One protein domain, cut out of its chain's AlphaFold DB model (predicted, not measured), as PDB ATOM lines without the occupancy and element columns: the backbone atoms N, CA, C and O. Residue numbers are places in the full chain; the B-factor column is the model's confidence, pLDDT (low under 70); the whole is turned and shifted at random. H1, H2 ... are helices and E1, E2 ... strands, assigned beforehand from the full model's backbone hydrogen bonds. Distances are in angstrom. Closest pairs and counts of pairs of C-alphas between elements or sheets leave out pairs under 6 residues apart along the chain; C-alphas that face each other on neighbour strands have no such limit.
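What this domain is: This is residues 139 to 304 of the 780 residues of an uncharacterized protein of Tortispora caseinolytica NRRL Y-17796 (UniProt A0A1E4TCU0). What shape do these atoms make? A sandwich: the twisted, branched sheet of E1, E4, E6, E8, E9 and E11 lies face to face with a smaller sheet of E2, E3, E10 and E5. H1 and H2 graze the larger sheet, and H3 lies beyond one end of the sandwich. What are its parts? The printed part has 166 residues with three named helices and eleven named strands, in the order E1 H1 H2 E2 E3 E4 E5 E6 E7 E8 E9 H3 E10 E11, mostly strand. The smaller sheet, in the order E2, E3, E10, E5, is antiparallel, as are the larger sheet's neighbour pairs. How large is it? It is compact and rounded, with a radius of gyration of the C-alphas of 14.9 A and spans of 46 by 34 by 26 A.

How they stand to each other: How is the larger sheet joined? E4, residues 185 to 195, bends by 57 degrees at residue 192; E1, residues 143 to 147, and E11, residues 300 to 303, lie on one side of it, and E9, residues 260 to 270, on the other side. E6, residues 213 to 219, has E9 on one side and E8, residues 240 to 243, on the other side. Within hydrogen-bond range are N 145 and O 188, 3.0 A, N 192 and O 302, 2.8 A, N 189 and O 266, 2.8 A, N 216 and O 267, 2.9 A, and N 243 and O 213, 2.8 A. What faces it? E2, residues 171 to 173, and E3, residues 177 to 181, form a hairpin; E10, residues 285 to 292, and E5, residues 200 to 205, complete the sheet, with N 172 and O 179, 2.8 A, N 178 and O 288, 3.0 A, and N 202 and O 289, 2.9 A, within range. The facing parts are 9.2 A centre to centre, the strands of the one sheet at 23 degrees to those of the other. Where are the other elements? H1, residues 153 to 158, with every O i to N i+4 pair within range, and H2, residues 160 to 163, only graze the larger sheet; H3, residues 277 to 280, is on neither sheet, and H2 and H3 are too short for such a pair. E7, residues 228 to 232, pairs with no named strand; its closest C-alpha to E4, that of Ile 229, is 6.7 A from that of Leu 190.

Where its parts are: Where do the first and last elements lie? E1 begins at C-alpha 143, (157.421, 275.680, 159.808), and E11 ends at C-alpha 303, (162.899, 274.406, 158.602). Which elements are long? From first to last C-alpha E9 measures 31.4 A, E4 29.3 A, E10 23.1 A and E6 20.0 A.

The domain as a whole: Is anything missing? The printed part has no cut. Which link is long? That from E8 to E9, residues 244 to 259. Where is confidence low? Mean pLDDT of the printed part is 76.4; residues 206 to 212, 234 to 258, 272 to 283 and 294 are under 70.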
ATOM      1  N   SER A 139     167.714 270.867 160.624       90.69
ATOM      2  CA  SER A 139     167.276 269.579 160.056       90.69
ATOM      3  C   SER A 139     166.203 268.920 160.927       90.69
ATOM      4  O   SER A 139     166.249 269.044 162.148       90.69
ATOM      5  N   GLY A 140     165.276 268.192 160.295       87.56
ATOM      6  CA  GLY A 140     164.191 267.478 160.980       87.56
ATOM      7  C   GLY A 140     163.099 268.395 161.541       87.56
ATOM      8  O   GLY A 140     162.423 268.028 162.495       87.56
ATOM      9  N   ILE A 141     162.958 269.606 160.992       87.94
ATOM     10  CA  ILE A 141     161.966 270.606 161.407       87.94
ATOM     11  C   ILE A 141     161.306 271.197 160.155       87.94
ATOM     12  O   ILE A 141     161.977 271.405 159.148       87.94
ATOM     13  N   ALA A 142     160.016 271.513 160.240       90.81
ATOM     14  CA  ALA A 142     159.280 272.351 159.294       90.81
ATOM     15  C   ALA A 142     158.646 273.540 160.041       90.81
ATOM     16  O   ALA A 142     158.588 273.550 161.271       90.81
ATOM     17  N   ASN A 143     158.196 274.548 159.299       90.00
ATOM     18  CA  ASN A 143     157.421 275.680 159.808       90.00
ATOM     19  C   ASN A 143     155.956 275.479 159.378       90.00
ATOM     20  O   ASN A 143     155.736 275.239 158.193       90.00
ATOM     21  N   ALA A 144     154.976 275.540 160.287       90.56
ATOM     22  CA  ALA A 144     153.561 275.401 159.928       90.56
ATOM     23  C   ALA A 144     152.625 276.325 160.711       90.56
ATOM     24  O   ALA A 144     152.586 276.308 161.942       90.56
ATOM     25  N   ALA A 145     151.847 277.114 159.975       90.12
ATOM     26  CA  ALA A 145     150.967 278.144 160.507       90.12
ATOM     27  C   ALA A 145     149.541 277.956 159.984       90.12
ATOM     28  O   ALA A 145     149.334 277.543 158.841       90.12
ATOM     29  N   VAL A 146     148.562 278.277 160.825       90.00
ATOM     30  CA  VAL A 146     147.136 278.140 160.510       90.00
ATOM     31  C   VAL A 146     146.458 279.504 160.521       90.00
ATOM     32  O   VAL A 146     146.736 280.340 161.380       90.00
ATOM     33  N   TYR A 147     145.575 279.736 159.552       90.00
ATOM     34  CA  TYR A 147     144.899 281.010 159.322       90.00
ATOM     35  C   TYR A 147     143.397 280.770 159.152       90.00
ATOM     36  O   TYR A 147     142.963 280.153 158.178       90.00
ATOM     37  N   SER A 148     142.592 281.280 160.084       87.38
ATOM     38  CA  SER A 148     141.135 281.146 160.034       87.38
ATOM     39  C   SER A 148     140.509 282.123 159.034       87.38
ATOM     40  O   SER A 148     140.765 283.329 159.060       87.38
ATOM     41  N   GLY A 149     139.682 281.592 158.134       83.62
ATOM     42  CA  GLY A 149     139.065 282.334 157.036       83.62
ATOM     43  C   GLY A 149     138.887 281.465 155.790       83.62
ATOM     44  O   GLY A 149     139.044 280.249 155.842       83.62
ATOM     45  N   SER A 150     138.560 282.103 154.669       83.19
ATOM     46  CA  SER A 150     138.538 281.487 153.337       83.19
ATOM     47  C   SER A 150     139.034 282.497 152.303       83.19
ATOM     48  O   SER A 150     138.876 283.705 152.493       83.19
ATOM     49  N   TRP A 151     139.663 282.004 151.236       87.12
ATOM     50  CA  TRP A 151     140.372 282.815 150.245       87.12
ATOM     51  C   TRP A 151     140.196 282.235 148.839       87.12
ATOM     52  O   TRP A 151     139.971 281.037 148.671       87.12
ATOM     53  N   SER A 152     140.297 283.080 147.813       85.25
ATOM     54  CA  SER A 152     140.353 282.628 146.419       85.25
ATOM     55  C   SER A 152     141.702 281.974 146.083       85.25
ATOM     56  O   SER A 152     142.686 282.148 146.803       85.25
ATOM     57  N   HIS A 153     141.781 281.252 144.958       78.94
ATOM     58  CA  HIS A 153     143.041 280.633 144.533       78.94
ATOM     59  C   HIS A 153     144.184 281.660 144.398       78.94
ATOM     60  O   HIS A 153     145.291 281.412 144.872       78.94
ATOM     61  N   ASP A 154     143.921 282.826 143.804       82.81
ATOM     62  CA  ASP A 154     144.932 283.874 143.597       82.81
ATOM     63  C   ASP A 154     145.450 284.447 144.931       82.81
ATOM     64  O   ASP A 154     146.636 284.751 145.088       82.81
ATOM     65  N   GLU A 155     144.576 284.547 145.933       86.19
ATOM     66  CA  GLU A 155     144.929 284.941 147.301       86.19
ATOM     67  C   GLU A 155     145.716 283.844 148.033       86.19
ATOM     68  O   GLU A 155     146.614 284.152 148.817       86.19
ATOM     69  N   ILE A 156     145.442 282.567 147.756       86.12
ATOM     70  CA  ILE A 156     146.209 281.440 148.300       86.12
ATOM     71  C   ILE A 156     147.597 281.367 147.653       86.12
ATOM     72  O   ILE A 156     148.597 281.275 148.366       86.12
ATOM     73  N   SER A 157     147.705 281.468 146.326       83.00
ATOM     74  CA  SER A 157     148.991 281.392 145.625       83.00
ATOM     75  C   SER A 157     149.923 282.549 146.003       83.00
ATOM     76  O   SER A 157     151.083 282.302 146.340       83.00
ATOM     77  N   SER A 158     149.401 283.779 146.085       85.00
ATOM     78  CA  SER A 158     150.125 284.956 146.601       85.00
ATOM     79  C   SER A 158     150.333 284.959 148.124       85.00
ATOM     80  O   SER A 158     151.186 285.693 148.623       85.00
ATOM     81  N   GLY A 159     149.591 284.134 148.872       87.81
ATOM     82  CA  GLY A 159     149.675 284.034 150.331       87.81
ATOM     83  C   GLY A 159     149.065 285.215 151.084       87.81
ATOM     84  O   GLY A 159     149.493 285.521 152.198       87.81
ATOM     85  N   ALA A 160     148.057 285.872 150.507       88.25
ATOM     86  CA  ALA A 160     147.336 286.986 151.117       88.25
ATOM     87  C   ALA A 160     146.743 286.634 152.497       88.25
ATOM     88  O   ALA A 160     146.663 287.502 153.364       88.25
ATOM     89  N   TYR A 161     146.425 285.358 152.756       88.44
ATOM     90  CA  TYR A 161     145.994 284.870 154.074       88.44
ATOM     91  C   TYR A 161     146.982 285.184 155.210       88.44
ATOM     92  O   TYR A 161     146.559 285.372 156.351       88.44
ATOM     93  N   ARG A 162     148.281 285.351 154.911       89.12
ATOM     94  CA  ARG A 162     149.303 285.738 155.898       89.12
ATOM     95  C   ARG A 162     149.130 287.149 156.476       89.12
ATOM     96  O   ARG A 162     149.865 287.511 157.390       89.12
ATOM     97  N   SER A 163     148.169 287.944 155.992       86.62
ATOM     98  CA  SER A 163     147.745 289.176 156.672       86.62
ATOM     99  C   SER A 163     146.908 288.924 157.935       86.62
ATOM    100  O   SER A 163     146.702 289.850 158.718       86.62
ATOM    101  N   GLY A 164     146.387 287.705 158.119       83.50
ATOM    102  CA  GLY A 164     145.713 287.273 159.343       83.50
ATOM    103  C   GLY A 164     146.685 286.996 160.496       83.50
ATOM    104  O   GLY A 164     147.900 286.958 160.317       83.50
ATOM    105  N   VAL A 165     146.144 286.782 161.699       83.69
ATOM    106  CA  VAL A 165     146.941 286.348 162.858       83.69
ATOM    107  C   VAL A 165     147.092 284.822 162.805       83.69
ATOM    108  O   VAL A 165     146.071 284.143 162.897       83.69
ATOM    109  N   PRO A 166     148.314 284.272 162.670       86.56
ATOM    110  CA  PRO A 166     148.515 282.829 162.629       86.56
ATOM    111  C   PRO A 166     148.301 282.167 163.996       86.56
ATOM    112  O   PRO A 166     148.785 282.660 165.020       86.56
ATOM    113  N   SER A 167     147.655 281.003 163.997       85.12
ATOM    114  CA  SER A 167     147.775 279.987 165.046       85.12
ATOM    115  C   SER A 167     148.853 278.951 164.683       85.12
ATOM    116  O   SER A 167     149.444 278.976 163.601       85.12
ATOM    117  N   TYR A 168     149.164 278.068 165.632       79.19
ATOM    118  CA  TYR A 168     150.216 277.057 165.515       79.19
ATOM    119  C   TYR A 168     149.659 275.707 165.041       79.19
ATOM    120  O   TYR A 168     148.598 275.278 165.501       79.19
ATOM    121  N   ALA A 169     150.410 275.014 164.184       81.75
ATOM    122  CA  ALA A 169     150.214 273.599 163.888       81.75
ATOM    123  C   ALA A 169     151.495 272.812 164.195       81.75
ATOM    124  O   ALA A 169     152.596 273.229 163.827       81.75
ATOM    125  N   ASP A 170     151.349 271.656 164.843       79.25
ATOM    126  CA  ASP A 170     152.430 270.680 164.946       79.25
ATOM    127  C   ASP A 170     152.632 269.967 163.603       79.25
ATOM    128  O   ASP A 170     151.675 269.588 162.925       79.25
ATOM    129  N   VAL A 171     153.899 269.752 163.244       87.12
ATOM    130  CA  VAL A 171     154.304 268.927 162.101       87.12
ATOM    131  C   VAL A 171     155.116 267.756 162.627       87.12
ATOM    132  O   VAL A 171     156.149 267.952 163.272       87.12
ATOM    133  N   SER A 172     154.670 266.542 162.324       87.56
ATOM    134  CA  SER A 172     155.456 265.330 162.522       87.56
ATOM    135  C   SER A 172     156.354 265.101 161.309       87.56
ATOM    136  O   SER A 172     155.940 265.307 160.168       87.56
ATOM    137  N   ILE A 173     157.597 264.682 161.536       89.69
ATOM    138  CA  ILE A 173     158.539 264.318 160.475       89.69
ATOM    139  C   ILE A 173     159.166 262.981 160.863       89.69
ATOM    140  O   ILE A 173     159.770 262.856 161.928       89.69
ATOM    141  N   THR A 174     159.004 261.990 159.994       88.88
ATOM    142  CA  THR A 174     159.632 260.668 160.077       88.88
ATOM    143  C   THR A 174     160.712 260.538 159.001       88.88
ATOM    144  O   THR A 174     160.927 261.456 158.207       88.88
ATOM    145  N   ASP A 175     161.378 259.385 158.934       85.62
ATOM    146  CA  ASP A 175     162.408 259.121 157.923       85.62
ATOM    147  C   ASP A 175     161.879 259.139 156.472       85.62
ATOM    148  O   ASP A 175     162.687 259.219 155.550       85.62
ATOM    149  N   THR A 176     160.560 259.064 156.246       86.25
ATOM    150  CA  THR A 176     159.933 258.964 154.907       86.25
ATOM    151  C   THR A 176     158.696 259.848 154.699       86.25
ATOM    152  O   THR A 176     158.307 260.079 153.551       86.25
ATOM    153  N   PHE A 177     158.085 260.380 155.764       87.69
ATOM    154  CA  PHE A 177     156.869 261.198 155.697       87.69
ATOM    155  C   PHE A 177     156.990 262.486 156.519       87.69
ATOM    156  O   PHE A 177     157.485 262.480 157.645       87.69
ATOM    157  N   LEU A 178     156.452 263.580 155.987       90.25
ATOM    158  CA  LEU A 178     156.048 264.751 156.763       90.25
ATOM    159  C   LEU A 178     154.536 264.658 156.938       90.25
ATOM    160  O   LEU A 178     153.846 264.468 155.942       90.25
ATOM    161  N   SER A 179     154.007 264.822 158.150       88.25
ATOM    162  CA  SER A 179     152.561 264.929 158.356       88.25
ATOM    163  C   SER A 179     152.148 266.105 159.231       88.25
ATOM    164  O   SER A 179     152.877 266.543 160.119       88.25
ATOM    165  N   VAL A 180     150.965 266.636 158.941       87.94
ATOM    166  CA  VAL A 180     150.350 267.776 159.624       87.94
ATOM    167  C   VAL A 180     148.860 267.493 159.809       87.94
ATOM    168  O   VAL A 180     148.210 266.962 158.905       87.94
ATOM    169  N   SER A 181     148.304 267.826 160.969       82.00
ATOM    170  CA  SER A 181     146.855 267.760 161.185       82.00
ATOM    171  C   SER A 181     146.180 268.957 160.518       82.00
ATOM    172  O   SER A 181     146.600 270.095 160.738       82.00
ATOM    173  N   ALA A 182     145.144 268.716 159.711       74.00
ATOM    174  CA  ALA A 182     144.357 269.801 159.136       74.00
ATOM    175  C   ALA A 182     143.617 270.586 160.241       74.00
ATOM    176  O   ALA A 182     143.197 270.021 161.251       74.00
ATOM    177  N   GLN A 183     143.445 271.894 160.048       77.88
ATOM    178  CA  GLN A 183     142.685 272.785 160.934       77.88
ATOM    179  C   GLN A 183     141.728 273.653 160.100       77.88
ATOM    180  O   GLN A 183     141.980 273.872 158.916       77.88
ATOM    181  N   GLU A 184     140.636 274.145 160.697       80.75
ATOM    182  CA  GLU A 184     139.633 274.968 159.995       80.75
ATOM    183  C   GLU A 184     140.264 276.222 159.354       80.75
ATOM    184  O   GLU A 184     140.954 277.000 160.019       80.75
ATOM    185  N   GLY A 185     140.000 276.439 158.061       84.81
ATOM    186  CA  GLY A 185     140.648 277.470 157.249       84.81
ATOM    187  C   GLY A 185     141.900 276.954 156.530       84.81
ATOM    188  O   GLY A 185     141.934 275.830 156.022       84.81
ATOM    189  N   ILE A 186     142.931 277.800 156.451       88.12
ATOM    190  CA  ILE A 186     144.180 277.498 155.744       88.12
ATOM    191  C   ILE A 186     145.216 276.934 156.716       88.12
ATOM    192  O   ILE A 186     145.620 277.628 157.646       88.12
ATOM    193  N   THR A 187     145.714 275.723 156.455       89.31
ATOM    194  CA  THR A 187     146.939 275.195 157.081       89.31
ATOM    195  C   THR A 187     148.085 275.283 156.078       89.31
ATOM    196  O   THR A 187     148.070 274.613 155.049       89.31
ATOM    197  N   GLU A 188     149.094 276.101 156.360       91.50
ATOM    198  CA  GLU A 188     150.299 276.223 155.539       91.50
ATOM    199  C   GLU A 188     151.477 275.494 156.192       91.50
ATOM    200  O   GLU A 188     151.746 275.695 157.374       91.50
ATOM    201  N   VAL A 189     152.231 274.718 155.406       91.81
ATOM    202  CA  VAL A 189     153.510 274.115 155.801       91.81
ATOM    203  C   VAL A 189     154.622 274.549 154.846       91.81
ATOM    204  O   VAL A 189     154.505 274.452 153.625       91.81
ATOM    205  N   LEU A 190     155.734 274.996 155.421       92.00
ATOM    206  CA  LEU A 190     156.911 275.528 154.746       92.00
ATOM    207  C   LEU A 190     158.132 274.715 155.168       92.00
ATOM    208  O   LEU A 190     158.462 274.620 156.355       92.00
ATOM    209  N   SER A 191     158.823 274.123 154.198       93.12
ATOM    210  CA  SER A 191     160.018 273.322 154.462       93.12
ATOM    211  C   SER A 191     160.955 273.283 153.263       93.12
ATOM    212  O   SER A 191     160.521 273.376 152.118       93.12
ATOM    213  N   TYR A 192     162.254 273.142 153.508       92.75
ATOM    214  CA  TYR A 192     163.188 272.772 152.454       92.75
ATOM    215  C   TYR A 192     163.373 271.265 152.487       92.75
ATOM    216  O   TYR A 192     163.693 270.712 153.538       92.75
ATOM    217  N   ILE A 193     163.220 270.612 151.345       91.62
ATOM    218  CA  ILE A 193     163.358 269.164 151.219       91.62
ATOM    219  C   ILE A 193     164.525 268.893 150.274       91.62
ATOM    220  O   ILE A 193     164.580 269.451 149.179       91.62
ATOM    221  N   TYR A 194     165.484 268.071 150.694       90.56
ATOM    222  CA  TYR A 194     166.525 267.592 149.789       90.56
ATOM    223  C   TYR A 194     165.926 266.534 148.862       90.56
ATOM    224  O   TYR A 194     165.506 265.474 149.323       90.56
ATOM    225  N   MET A 195     165.870 266.835 147.568       85.62
ATOM    226  CA  MET A 195     165.350 265.940 146.540       85.62
ATOM    227  C   MET A 195     166.535 265.416 145.738       85.62
ATOM    228  O   MET A 195     167.259 266.192 145.121       85.62
ATOM    229  N   ALA A 196     166.736 264.102 145.770       84.50
ATOM    230  CA  ALA A 196     167.711 263.408 144.945       84.50
ATOM    231  C   ALA A 196     167.090 262.112 144.426       84.50
ATOM    232  O   ALA A 196     166.519 261.357 145.211       84.50
ATOM    233  N   ASN A 197     167.196 261.864 143.119       81.12
ATOM    234  CA  ASN A 197     166.516 260.757 142.425       81.12
ATOM    235  C   ASN A 197     164.989 260.686 142.698       81.12
ATOM    236  O   ASN A 197     164.442 259.596 142.828       81.12
ATOM    237  N   VAL A 198     164.292 261.824 142.810       78.19
ATOM    238  CA  VAL A 198     162.833 261.881 143.062       78.19
ATOM    239  C   VAL A 198     162.068 261.956 141.740       78.19
ATOM    240  O   VAL A 198     162.264 262.909 140.992       78.19
ATOM    241  N   ASP A 199     161.153 261.015 141.489       73.75
ATOM    242  CA  ASP A 199     160.269 261.047 140.313       73.75
ATOM    243  C   ASP A 199     158.976 261.834 140.583       73.75
ATOM    244  O   ASP A 199     158.459 262.492 139.681       73.75
ATOM    245  N   SER A 200     158.427 261.760 141.802       74.94
ATOM    246  CA  SER A 200     157.153 262.398 142.171       74.94
ATOM    247  C   SER A 200     157.042 262.709 143.672       74.94
ATOM    248  O   SER A 200     157.840 262.245 144.494       74.94
ATOM    249  N   ILE A 201     156.030 263.508 144.035       78.56
ATOM    250  CA  ILE A 201     155.655 263.781 145.429       78.56
ATOM    251  C   ILE A 201     154.207 263.328 145.631       78.56
ATOM    252  O   ILE A 201     153.311 263.718 144.884       78.56
ATOM    253  N   SER A 202     153.973 262.500 146.645       80.19
ATOM    254  CA  SER A 202     152.641 261.995 146.991       80.19
ATOM    255  C   SER A 202     152.128 262.676 148.256       80.19
ATOM    256  O   SER A 202     152.906 262.858 149.197       80.19
ATOM    257  N   VAL A 203     150.848 263.071 148.276       80.69
ATOM    258  CA  VAL A 203     150.218 263.774 149.408       80.69
ATOM    259  C   VAL A 203     148.871 263.132 149.773       80.69
ATOM    260  O   VAL A 203     147.822 263.511 149.259       80.69
ATOM    261  N   SER A 204     148.881 262.138 150.654       76.12
ATOM    262  CA  SER A 204     147.670 261.441 151.112       76.12
ATOM    263  C   SER A 204     147.041 262.111 152.339       76.12
ATOM    264  O   SER A 204     147.718 262.824 153.073       76.12
ATOM    265  N   ALA A 205     145.761 261.839 152.603       74.12
ATOM    266  CA  ALA A 205     145.080 262.253 153.831       74.12
ATOM    267  C   ALA A 205     144.386 261.056 154.496       74.12
ATOM    268  O   ALA A 205     143.733 260.269 153.809       74.12
ATOM    269  N   ASP A 206     144.493 260.941 155.820       66.44
ATOM    270  CA  ASP A 206     143.748 259.947 156.598       66.44
ATOM    271  C   ASP A 206     142.261 260.319 156.643       66.44
ATOM    272  O   ASP A 206     141.908 261.389 157.139       66.44
ATOM    273  N   SER A 207     141.397 259.412 156.172       54.78
ATOM    274  CA  SER A 207     139.965 259.299 156.516       54.78
ATOM    275  C   SER A 207     139.166 260.611 156.639       54.78
ATOM    276  O   SER A 207     138.311 260.754 157.511       54.78
ATOM    277  N   PHE A 208     139.419 261.576 155.755       56.41
ATOM    278  CA  PHE A 208     138.772 262.887 155.783       56.41
ATOM    279  C   PHE A 208     137.242 262.816 155.566       56.41
ATOM    280  O   PHE A 208     136.764 262.270 154.565       56.41
ATOM    281  N   LEU A 209     136.462 263.415 156.476       46.38
ATOM    282  CA  LEU A 209     134.998 263.502 156.373       46.38
ATOM    283  C   LEU A 209     134.544 264.704 155.523       46.38
ATOM    284  O   LEU A 209     133.982 265.679 156.025       46.38
ATOM    285  N   GLY A 210     134.756 264.630 154.208       48.78
ATOM    286  CA  GLY A 210     134.126 265.546 153.250       48.78
ATOM    287  C   GLY A 210     134.828 265.651 151.896       48.78
ATOM    288  O   GLY A 210     136.037 265.485 151.796       48.78
ATOM    289  N   ASP A 211     134.053 266.007 150.873       51.53
ATOM    290  CA  ASP A 211     134.440 266.057 149.452       51.53
ATOM    291  C   ASP A 211     135.294 267.284 149.043       51.53
ATOM    292  O   ASP A 211     135.371 267.642 147.866       51.53
ATOM    293  N   GLU A 212     135.873 267.995 150.016       60.78
ATOM    294  CA  GLU A 212     136.248 269.411 149.862       60.78
ATOM    295  C   GLU A 212     137.613 269.804 150.459       60.78
ATOM    296  O   GLU A 212     137.911 270.995 150.533       60.78
ATOM    297  N   LEU A 213     138.461 268.856 150.879       73.00
ATOM    298  CA  LEU A 213     139.843 269.191 151.248       73.00
ATOM    299  C   LEU A 213     140.630 269.530 149.977       73.00
ATOM    300  O   LEU A 213     140.900 268.654 149.156       73.00
ATOM    301  N   LYS A 214     141.021 270.794 149.813       78.31
ATOM    302  CA  LYS A 214     141.860 271.236 148.694       78.31
ATOM    303  C   LYS A 214     143.314 271.323 149.111       78.31
ATOM    304  O   LYS A 214     143.626 271.790 150.206       78.31
ATOM    305  N   VAL A 215     144.205 270.910 148.215       80.00
ATOM    306  CA  VAL A 215     145.649 270.965 148.446       80.00
ATOM    307  C   VAL A 215     146.353 271.646 147.283       80.00
ATOM    308  O   VAL A 215     146.127 271.317 146.118       80.00
ATOM    309  N   TYR A 216     147.233 272.584 147.629       82.19
ATOM    310  CA  TYR A 216     148.101 273.315 146.713       82.19
ATOM    311  C   TYR A 216     149.558 273.039 147.096       82.19
ATOM    312  O   TYR A 216     149.940 273.204 148.258       82.19
ATOM    313  N   LEU A 217     150.380 272.625 146.132       83.75
ATOM    314  CA  LEU A 217     151.779 272.260 146.363       83.75
ATOM    315  C   LEU A 217     152.707 273.042 145.427       83.75
ATOM    316  O   LEU A 217     152.747 272.810 144.221       83.75
ATOM    317  N   PHE A 218     153.472 273.961 146.012       83.88
ATOM    318  CA  PHE A 218     154.435 274.815 145.323       83.88
ATOM    319  C   PHE A 218     155.863 274.318 145.600       83.88
ATOM    320  O   PHE A 218     156.199 273.981 146.739       83.88
ATOM    321  N   ILE A 219     156.726 274.320 144.577       82.00
ATOM    322  CA  ILE A 219     158.121 273.845 144.651       82.00
ATOM    323  C   ILE A 219     159.066 274.881 144.012       82.00
ATOM    324  O   ILE A 219     158.697 275.575 143.064       82.00
ATOM    325  N   GLY A 220     160.302 274.980 144.508       81.06
ATOM    326  CA  GLY A 220     161.348 275.838 143.945       81.06
ATOM    327  C   GLY A 220     161.244 277.297 144.400       81.06
ATOM    328  O   GLY A 220     160.562 277.621 145.372       81.06
ATOM    329  N   SER A 221     161.887 278.203 143.661       75.12
ATOM    330  CA  SER A 221     161.875 279.653 143.922       75.12
ATOM    331  C   SER A 221     160.486 280.303 143.919       75.12
ATOM    332  O   SER A 221     160.350 281.431 144.378       75.12
ATOM    333  N   ASN A 222     159.462 279.611 143.410       72.56
ATOM    334  CA  ASN A 222     158.076 280.078 143.388       72.56
ATOM    335  C   ASN A 222     157.273 279.654 144.634       72.56
ATOM    336  O   ASN A 222     156.193 280.195 144.866       72.56
ATOM    337  N   ALA A 223     157.808 278.741 145.452       83.94
ATOM    338  CA  ALA A 223     157.270 278.403 146.766       83.94
ATOM    339  C   ALA A 223     157.686 279.449 147.813       83.94
ATOM    340  O   ALA A 223     156.842 280.124 148.400       83.94
ATOM    341  N   MET A 224     158.998 279.589 148.017       88.38
ATOM    342  CA  MET A 224     159.636 280.510 148.964       88.38
ATOM    343  C   MET A 224     161.130 280.664 148.638       88.38
ATOM    344  O   MET A 224     161.699 279.862 147.893       88.38
ATOM    345  N   GLU A 225     161.784 281.683 149.189       88.25
ATOM    346  CA  GLU A 225     163.193 281.961 148.897       88.25
ATOM    347  C   GLU A 225     164.167 281.020 149.621       88.25
ATOM    348  O   GLU A 225     164.075 280.808 150.824       88.25
ATOM    349  N   CYS A 226     165.205 280.552 148.919       87.62
ATOM    350  CA  CYS A 226     166.238 279.629 149.425       87.62
ATOM    351  C   CYS A 226     167.030 280.064 150.678       87.62
ATOM    352  O   CYS A 226     167.819 279.278 151.205       87.62
ATOM    353  N   GLN A 227     166.877 281.310 151.133       86.56
ATOM    354  CA  GLN A 227     167.523 281.842 152.338       86.56
ATOM    355  C   GLN A 227     166.522 282.388 153.367       86.56
ATOM    356  O   GLN A 227     166.941 282.733 154.470       86.56
ATOM    357  N   ASN A 228     165.227 282.459 153.037       88.69
ATOM    358  CA  ASN A 228     164.196 283.027 153.897       88.69
ATOM    359  C   ASN A 228     162.881 282.241 153.767       88.69
ATOM    360  O   ASN A 228     162.088 282.465 152.856       88.69
ATOM    361  N   ILE A 229     162.642 281.340 154.722       88.00
ATOM    362  CA  ILE A 229     161.470 280.448 154.745       88.00
ATOM    363  C   ILE A 229     160.143 281.213 154.899       88.00
ATOM    364  O   ILE A 229     159.090 280.725 154.505       88.00
ATOM    365  N   GLU A 230     160.187 282.421 155.467       86.81
ATOM    366  CA  GLU A 230     159.013 283.270 155.683       86.81
ATOM    367  C   GLU A 230     158.673 284.130 154.452       86.81
ATOM    368  O   GLU A 230     157.603 284.735 154.404       86.81
ATOM    369  N   GLN A 231     159.530 284.164 153.429       88.50
ATOM    370  CA  GLN A 231     159.332 284.965 152.220       88.50
ATOM    371  C   GLN A 231     158.848 284.079 151.074       88.50
ATOM    372  O   GLN A 231     159.612 283.298 150.509       88.50
ATOM    373  N   ILE A 232     157.554 284.199 150.755       84.56
ATOM    374  CA  ILE A 232     156.942 283.550 149.587       84.56
ATOM    375  C   ILE A 232     157.677 284.019 148.329       84.56
ATOM    376  O   ILE A 232     158.086 285.177 148.231       84.56
ATOM    377  N   GLY A 233     157.850 283.098 147.382       75.00
ATOM    378  CA  GLY A 233     158.433 283.395 146.081       75.00
ATOM    379  C   GLY A 233     157.523 284.254 145.200       75.00
ATOM    380  O   GLY A 233     156.511 284.796 145.632       75.00
ATOM    381  N   THR A 234     157.825 284.302 143.906       63.00
ATOM    382  CA  THR A 234     156.986 284.986 142.902       63.00
ATOM    383  C   THR A 234     155.606 284.352 142.667       63.00
ATOM    384  O   THR A 234     154.816 284.907 141.909       63.00
ATOM    385  N   GLY A 235     155.306 283.222 143.319       60.50
ATOM    386  CA  GLY A 235     154.127 282.395 143.061       60.50
ATOM    387  C   GLY A 235     154.283 281.553 141.789       60.50
ATOM    388  O   GLY A 235     154.972 281.939 140.848       60.50
ATOM    389  N   GLY A 236     153.657 280.372 141.764       47.25
ATOM    390  CA  GLY A 236     153.555 279.547 140.552       47.25
ATOM    391  C   GLY A 236     154.531 278.370 140.433       47.25
ATOM    392  O   GLY A 236     155.466 278.383 139.638       47.25
ATOM    393  N   PHE A 237     154.201 277.260 141.081       51.72
ATOM    394  CA  PHE A 237     153.725 276.139 140.268       51.72
ATOM    395  C   PHE A 237     152.375 275.703 140.838       51.72
ATOM    396  O   PHE A 237     152.186 275.763 142.050       51.72
ATOM    397  N   HIS A 238     151.418 275.392 139.970       54.53
ATOM    398  CA  HIS A 238     150.004 275.297 140.322       54.53
ATOM    399  C   HIS A 238     149.428 274.020 139.717       54.53
ATOM    400  O   HIS A 238     148.964 273.993 138.582       54.53
ATOM    401  N   GLU A 239     149.466 272.962 140.517       56.53
ATOM    402  CA  GLU A 239     148.517 271.861 140.423       56.53
ATOM    403  C   GLU A 239     147.702 271.907 141.717       56.53
ATOM    404  O   GLU A 239     148.250 271.722 142.804       56.53
ATOM    405  N   ASP A 240     146.422 272.253 141.605       55.06
ATOM    406  CA  ASP A 240     145.437 272.080 142.667       55.06
ATOM    407  C   ASP A 240     144.565 270.865 142.349       55.06
ATOM    408  O   ASP A 240     144.313 270.542 141.187       55.06
ATOM    409  N   LYS A 241     144.133 270.154 143.386       58.47
ATOM    410  CA  LYS A 241     143.265 268.977 143.271       58.47
ATOM    411  C   LYS A 241     142.564 268.753 144.609       58.47
ATOM    412  O   LYS A 241     143.113 269.042 145.673       58.47
ATOM    413  N   ASN A 242     141.350 268.218 144.538       51.56
ATOM    414  CA  ASN A 242     140.570 267.849 145.716       51.56
ATOM    415  C   ASN A 242     141.041 266.483 146.242       51.56
ATOM    416  O   ASN A 242     141.211 265.544 145.459       51.56
ATOM    417  N   LEU A 243     141.209 266.369 147.557       53.41
ATOM    418  CA  LEU A 243     141.443 265.108 148.253       53.41
ATOM    419  C   LEU A 243     140.115 264.504 148.715       53.41
ATOM    420  O   LEU A 243     139.244 265.205 149.223       53.41
ATOM    421  N   PHE A 244     139.999 263.184 148.579       49.75
ATOM    422  CA  PHE A 244     138.844 262.397 149.010       49.75
ATOM    423  C   PHE A 244     139.344 261.187 149.796       49.75
ATOM    424  O   PHE A 244     140.288 260.527 149.369       49.75
ATOM    425  N   SER A 245     138.686 260.848 150.902       43.47
ATOM    426  CA  SER A 245     139.124 259.804 151.844       43.47
ATOM    427  C   SER A 245     139.209 258.381 151.279       43.47
ATOM    428  O   SER A 245     139.853 257.528 151.881       43.47
ATOM    429  N   ALA A 246     138.608 258.121 150.114       37.31
ATOM    430  CA  ALA A 246     138.717 256.845 149.407       37.31
ATOM    431  C   ALA A 246     139.953 256.730 148.487       37.31
ATOM    432  O   ALA A 246     140.231 255.640 147.994       37.31
ATOM    433  N   ASN A 247     140.683 257.825 148.228       45.81
ATOM    434  CA  ASN A 247     141.748 257.882 147.223       45.81
ATOM    435  C   ASN A 247     143.066 258.418 147.799       45.81
ATOM    436  O   ASN A 247     143.114 259.506 148.370       45.81
ATOM    437  N   GLN A 248     144.174 257.722 147.531       50.44
ATOM    438  CA  GLN A 248     145.496 258.345 147.620       50.44
ATOM    439  C   GLN A 248     145.654 259.375 146.494       50.44
ATOM    440  O   GLN A 248     145.313 259.102 145.341       50.44
ATOM    441  N   PHE A 249     146.217 260.537 146.813       54.25
ATOM    442  CA  PHE A 249     146.606 261.540 145.827       54.25
ATOM    443  C   PHE A 249     148.118 261.501 145.616       54.25
ATOM    444  O   PHE A 249     148.899 261.727 146.539       54.25
ATOM    445  N   SER A 250     148.523 261.265 144.371       51.47
ATOM    446  CA  SER A 250     149.883 261.495 143.903       51.47
ATOM    447  C   SER A 250     149.907 262.694 142.956       51.47
ATOM    448  O   SER A 250     149.176 262.748 141.959       51.47
ATOM    449  N   ALA A 251     150.767 263.667 143.256       48.88
ATOM    450  CA  ALA A 251     151.068 264.754 142.341       48.88
ATOM    451  C   ALA A 251     152.182 264.274 141.400       48.88
ATOM    452  O   ALA A 251     153.371 264.294 141.729       48.88
ATOM    453  N   LEU A 252     151.783 263.766 140.229       47.81
ATOM    454  CA  LEU A 252     152.685 263.200 139.216       47.81
ATOM    455  C   LEU A 252     153.396 264.296 138.406       47.81
ATOM    456  O   LEU A 252     153.329 264.366 137.173       47.81
ATOM    457  N   PHE A 253     154.099 265.156 139.133       53.44
ATOM    458  CA  PHE A 253     155.030 266.136 138.606       53.44
ATOM    459  C   PHE A 253     156.141 265.433 137.816       53.44
ATOM    460  O   PHE A 253     156.718 264.459 138.276       53.44
ATOM    461  N   SER A 254     156.479 265.927 136.623       44.47
ATOM    462  CA  SER A 254     157.575 265.362 135.819       44.47
ATOM    463  C   SER A 254     158.925 265.944 136.271       44.47
ATOM    464  O   SER A 254     159.519 266.775 135.583       44.47
ATOM    465  N   LEU A 255     159.363 265.548 137.470       55.34
ATOM    466  CA  LEU A 255     160.490 266.124 138.211       55.34
ATOM    467  C   LEU A 255     161.860 265.657 137.699       55.34
ATOM    468  O   LEU A 255     162.562 264.888 138.343       55.34
ATOM    469  N   ASN A 256     162.302 266.210 136.568       53.25
ATOM    470  CA  ASN A 256     163.704 266.136 136.136       53.25
ATOM    471  C   ASN A 256     164.596 267.076 136.981       53.25
ATOM    472  O   ASN A 256     165.198 268.020 136.464       53.25
ATOM    473  N   LEU A 257     164.590 266.878 138.302       63.66
ATOM    474  CA  LEU A 257     165.284 267.717 139.275       63.66
ATOM    475  C   LEU A 257     166.759 267.333 139.422       63.66
ATOM    476  O   LEU A 257     167.185 266.224 139.110       63.66
ATOM    477  N   GLN A 258     167.545 268.286 139.917       69.56
ATOM    478  CA  GLN A 258     168.950 268.084 140.263       69.56
ATOM    479  C   GLN A 258     169.034 267.635 141.726       69.56
ATOM    480  O   GLN A 258     168.226 268.084 142.533       69.56
ATOM    481  N   ASP A 259     170.023 266.815 142.089       85.62
ATOM    482  CA  ASP A 259     170.231 266.359 143.473       85.62
ATOM    483  C   ASP A 259     170.594 267.544 144.404       85.62
ATOM    484  O   ASP A 259     171.768 267.884 144.579       85.62
ATOM    485  N   THR A 260     169.592 268.228 144.970       87.38
ATOM    486  CA  THR A 260     169.776 269.431 145.802       87.38
ATOM    487  C   THR A 260     168.570 269.737 146.708       87.38
ATOM    488  O   THR A 260     167.590 268.999 146.771       87.38
ATOM    489  N   TRP A 261     168.648 270.832 147.466       89.75
ATOM    490  CA  TRP A 261     167.587 271.334 148.339       89.75
ATOM    491  C   TRP A 261     166.536 272.124 147.568       89.75
ATOM    492  O   TRP A 261     166.866 273.089 146.887       89.75
ATOM    493  N   TYR A 262     165.266 271.795 147.756       89.12
ATOM    494  CA  TYR A 262     164.137 272.497 147.156       89.12
ATOM    495  C   TYR A 262     163.308 273.192 148.232       89.12
ATOM    496  O   TYR A 262     162.933 272.540 149.208       89.12
ATOM    497  N   PRO A 263     162.987 274.489 148.086       90.62
ATOM    498  CA  PRO A 263     161.920 275.105 148.859       90.62
ATOM    499  C   PRO A 263     160.584 274.458 148.475       90.62
ATOM    500  O   PRO A 263     160.272 274.341 147.289       90.62
ATOM    501  N   VAL A 264     159.807 274.037 149.471       89.06
ATOM    502  CA  VAL A 264     158.485 273.425 149.315       89.06
ATOM    503  C   VAL A 264     157.492 274.139 150.227       89.06
ATOM    504  O   VAL A 264     157.741 274.327 151.421       89.06
ATOM    505  N   ARG A 265     156.355 274.527 149.651       90.00
ATOM    506  CA  ARG A 265     155.220 275.147 150.340       90.00
ATOM    507  C   ARG A 265     153.980 274.321 150.028       90.00
ATOM    508  O   ARG A 265     153.545 274.268 148.880       90.00
ATOM    509  N   LEU A 266     153.447 273.667 151.050       89.19
ATOM    510  CA  LEU A 266     152.202 272.909 151.013       89.19
ATOM    511  C   LEU A 266     151.121 273.765 151.676       89.19
ATOM    512  O   LEU A 266     151.345 274.293 152.764       89.19
ATOM    513  N   VAL A 267     149.966 273.915 151.038       89.00
ATOM    514  CA  VAL A 267     148.834 274.662 151.596       89.00
ATOM    515  C   VAL A 267     147.585 273.796 151.518       89.00
ATOM    516  O   VAL A 267     147.227 273.319 150.443       89.00
ATOM    517  N   LEU A 268     146.948 273.593 152.667       86.69
ATOM    518  CA  LEU A 268     145.686 272.883 152.829       86.69
ATOM    519  C   LEU A 268     144.580 273.924 153.020       86.69
ATOM    520  O   LEU A 268     144.704 274.793 153.882       86.69
ATOM    521  N   ASP A 269     143.524 273.833 152.224       85.12
ATOM    522  CA  ASP A 269     142.334 274.682 152.281       85.12
ATOM    523  C   ASP A 269     141.163 273.819 152.750       85.12
ATOM    524  O   ASP A 269     140.714 272.894 152.065       85.12
ATOM    525  N   THR A 270     140.773 274.072 154.000       80.31
ATOM    526  CA  THR A 270     139.936 273.201 154.825       80.31
ATOM    527  C   THR A 270     138.653 273.966 155.159       80.31
ATOM    528  O   THR A 270     138.681 274.851 156.021       80.31
ATOM    529  N   PRO A 271     137.525 273.697 154.478       72.06
ATOM    530  CA  PRO A 271     136.332 274.523 154.616       72.06
ATOM    531  C   PRO A 271     135.756 274.459 156.033       72.06
ATOM    532  O   PRO A 271     135.691 273.390 156.643       72.06
ATOM    533  N   ASP A 272     135.313 275.623 156.510       65.94
ATOM    534  CA  ASP A 272     134.722 275.858 157.829       65.94
ATOM    535  C   ASP A 272     133.688 274.770 158.194       65.94
ATOM    536  O   ASP A 272     132.666 274.592 157.522       65.94
ATOM    537  N   ALA A 273     133.968 274.013 159.258       57.34
ATOM    538  CA  ALA A 273     133.166 272.871 159.679       57.34
ATOM    539  C   ALA A 273     132.091 273.252 160.718       57.34
ATOM    540  O   ALA A 273     131.448 272.376 161.306       57.34
ATOM    541  N   SER A 274     131.801 274.550 160.892       52.22
ATOM    542  CA  SER A 274     130.715 275.079 161.735       52.22
ATOM    543  C   SER A 274     129.352 274.418 161.511       52.22
ATOM    544  O   SER A 274     128.583 274.293 162.467       52.22
ATOM    545  N   ALA A 275     129.075 273.936 160.295       50.03
ATOM    546  CA  ALA A 275     127.834 273.253 159.933       50.03
ATOM    547  C   ALA A 275     127.670 271.831 160.516       50.03
ATOM    548  O   ALA A 275     126.544 271.346 160.573       50.03
ATOM    549  N   ASN A 276     128.744 271.145 160.937       54.78
ATOM    550  CA  ASN A 276     128.669 269.766 161.442       54.78
ATOM    551  C   ASN A 276     129.726 269.485 162.521       54.78
ATOM    552  O   ASN A 276     130.914 269.392 162.221       54.78
ATOM    553  N   LYS A 277     129.296 269.242 163.770       46.19
ATOM    554  CA  LYS A 277     130.207 268.942 164.895       46.19
ATOM    555  C   LYS A 277     131.135 267.754 164.588       46.19
ATOM    556  O   LYS A 277     132.343 267.890 164.730       46.19
ATOM    557  N   ALA A 278     130.589 266.665 164.041       49.91
ATOM    558  CA  ALA A 278     131.356 265.481 163.641       49.91
ATOM    559  C   ALA A 278     132.405 265.735 162.531       49.91
ATOM    560  O   ALA A 278     133.317 264.933 162.373       49.91
ATOM    561  N   LYS A 279     132.311 266.845 161.778       51.53
ATOM    562  CA  LYS A 279     133.319 267.244 160.776       51.53
ATOM    563  C   LYS A 279     134.514 267.972 161.419       51.53
ATOM    564  O   LYS A 279     135.608 267.915 160.873       51.53
ATOM    565  N   ARG A 280     134.334 268.602 162.593       48.69
ATOM    566  CA  ARG A 280     135.418 269.258 163.361       48.69
ATOM    567  C   ARG A 280     136.291 268.267 164.113       48.69
ATOM    568  O   ARG A 280     137.511 268.358 164.053       48.69
ATOM    569  N   ASP A 281     135.665 267.287 164.755       46.03
ATOM    570  CA  ASP A 281     136.363 266.260 165.541       46.03
ATOM    571  C   ASP A 281     137.058 265.200 164.642       46.03
ATOM    572  O   ASP A 281     137.616 264.225 165.138       46.03
ATOM    573  N   SER A 282     137.030 265.393 163.313       53.25
ATOM    574  CA  SER A 282     137.520 264.466 162.281       53.25
ATOM    575  C   SER A 282     138.330 265.161 161.168       53.25
ATOM    576  O   SER A 282     138.334 264.716 160.013       53.25
ATOM    577  N   LEU A 283     139.023 266.258 161.488       60.56
ATOM    578  CA  LEU A 283     139.989 266.874 160.576       60.56
ATOM    579  C   LEU A 283     141.234 265.978 160.467       60.56
ATOM    580  O   LEU A 283     142.057 265.908 161.378       60.56
ATOM    581  N   GLY A 284     141.324 265.243 159.356       71.69
ATOM    582  CA  GLY A 284     142.346 264.219 159.133       71.69
ATOM    583  C   GLY A 284     143.783 264.753 159.090       71.69
ATOM    584  O   GLY A 284     144.035 265.935 158.837       71.69
ATOM    585  N   SER A 285     144.742 263.851 159.296       78.44
ATOM    586  CA  SER A 285     146.160 264.145 159.062       78.44
ATOM    587  C   SER A 285     146.480 264.055 157.573       78.44
ATOM    588  O   SER A 285     146.067 263.109 156.903       78.44
ATOM    589  N   VAL A 286     147.239 265.020 157.058       81.25
ATOM    590  CA  VAL A 286     147.767 265.024 155.687       81.25
ATOM    591  C   VAL A 286     149.248 264.663 155.727       81.25
ATOM    592  O   VAL A 286     149.991 265.193 156.551       81.25
ATOM    593  N   PHE A 287     149.677 263.767 154.840       84.50
ATOM    594  CA  PHE A 287     151.012 263.176 154.781       84.50
ATOM    595  C   PHE A 287     151.641 263.453 153.422       84.50
ATOM    596  O   PHE A 287     151.047 263.126 152.404       84.50
ATOM    597  N   MET A 288     152.861 263.979 153.396       87.44
ATOM    598  CA  MET A 288     153.664 264.199 152.196       87.44
ATOM    599  C   MET A 288     154.871 263.254 152.185       87.44
ATOM    600  O   MET A 288     155.586 263.146 153.183       87.44
ATOM    601  N   SER A 289     155.120 262.600 151.048       86.44
ATOM    602  CA  SER A 289     156.251 261.684 150.827       86.44
ATOM    603  C   SER A 289     156.898 261.887 149.456       86.44
ATOM    604  O   SER A 289     156.246 262.321 148.504       86.44
ATOM    605  N   LEU A 290     158.188 261.561 149.355       86.75
ATOM    606  CA  LEU A 290     158.938 261.534 148.096       86.75
ATOM    607  C   LEU A 290     158.939 260.115 147.524       86.75
ATOM    608  O   LEU A 290     159.104 259.154 148.281       86.75
ATOM    609  N   GLN A 291     158.803 259.979 146.204       81.75
ATOM    610  CA  GLN A 291     158.754 258.674 145.542       81.75
ATOM    611  C   GLN A 291     159.670 258.596 144.312       81.75
ATOM    612  O   GLN A 291     159.844 259.574 143.582       81.75
ATOM    613  N   ASN A 292     160.224 257.407 144.068       82.50
ATOM    614  CA  ASN A 292     160.886 257.003 142.822       82.50
ATOM    615  C   ASN A 292     160.328 255.644 142.407       82.50
ATOM    616  O   ASN A 292     160.303 254.749 143.239       82.50
ATOM    617  N   THR A 293     159.861 255.473 141.169       77.94
ATOM    618  CA  THR A 293     159.307 254.202 140.647       77.94
ATOM    619  C   THR A 293     158.307 253.465 141.575       77.94
ATOM    620  O   THR A 293     158.091 252.260 141.446       77.94
ATOM    621  N   ASN A 294     157.606 254.223 142.435       64.44
ATOM    622  CA  ASN A 294     156.700 253.804 143.525       64.44
ATOM    623  C   ASN A 294     157.359 253.252 144.817       64.44
ATOM    624  O   ASN A 294     156.651 252.786 145.707       64.44
ATOM    625  N   GLU A 295     158.680 253.350 144.971       79.00
ATOM    626  CA  GLU A 295     159.395 253.197 146.247       79.00
ATOM    627  C   GLU A 295     159.399 254.523 147.038       79.00
ATOM    628  O   GLU A 295     159.512 255.608 146.458       79.00
ATOM    629  N   LEU A 296     159.265 254.447 148.370       81.25
ATOM    630  CA  LEU A 296     159.314 255.599 149.280       81.25
ATOM    631  C   LEU A 296     160.766 255.984 149.591       81.25
ATOM    632  O   LEU A 296     161.540 255.164 150.082       81.25
ATOM    633  N   LEU A 297     161.121 257.247 149.360       86.88
ATOM    634  CA  LEU A 297     162.474 257.762 149.580       86.88
ATOM    635  C   LEU A 297     162.655 258.376 150.977       86.88
ATOM    636  O   LEU A 297     161.696 258.805 151.619       86.88
ATOM    637  N   GLN A 298     163.913 258.476 151.425       87.75
ATOM    638  CA  GLN A 298     164.244 259.160 152.678       87.75
ATOM    639  C   GLN A 298     163.968 260.667 152.604       87.75
ATOM    640  O   GLN A 298     164.402 261.355 151.679       87.75
ATOM    641  N   LEU A 299     163.297 261.193 153.628       89.19
ATOM    642  CA  LEU A 299     162.817 262.564 153.684       89.19
ATOM    643  C   LEU A 299     163.735 263.459 154.535       89.19
ATOM    644  O   LEU A 299     163.573 263.610 155.743       89.19
ATOM    645  N   ASN A 300     164.707 264.104 153.892       90.50
ATOM    646  CA  ASN A 300     165.631 265.017 154.568       90.50
ATOM    647  C   ASN A 300     165.101 266.465 154.539       90.50
ATOM    648  O   ASN A 300     165.275 267.187 153.554       90.50
ATOM    649  N   VAL A 301     164.439 266.868 155.628       92.44
ATOM    650  CA  VAL A 301     163.744 268.161 155.782       92.44
ATOM    651  C   VAL A 301     164.586 269.188 156.550       92.44
ATOM    652  O   VAL A 301     165.301 268.837 157.494       92.44
ATOM    653  N   ARG A 302     164.458 270.474 156.200       93.06
ATOM    654  CA  ARG A 302     164.947 271.633 156.966       93.06
ATOM    655  C   ARG A 302     163.882 272.709 157.145       93.06
ATOM    656  O   ARG A 302     163.132 273.000 156.214       93.06
ATOM    657  N   GLY A 303     163.895 273.383 158.293       89.00
ATOM    658  CA  GLY A 303     162.899 274.406 158.602       89.00
ATOM    659  C   GLY A 303     163.121 275.155 159.914       89.00
ATOM    660  O   GLY A 303     164.166 275.057 160.563       89.00
ATOM    661  N   GLN A 304     162.123 275.958 160.274       86.56
ATOM    662  CA  GLN A 304     162.154 276.877 161.407       86.56
ATOM    663  C   GLN A 304     161.101 276.473 162.433       86.56
ATOM    664  O   GLN A 304     159.912 276.472 162.127       86.56
TER     665      GLN A 304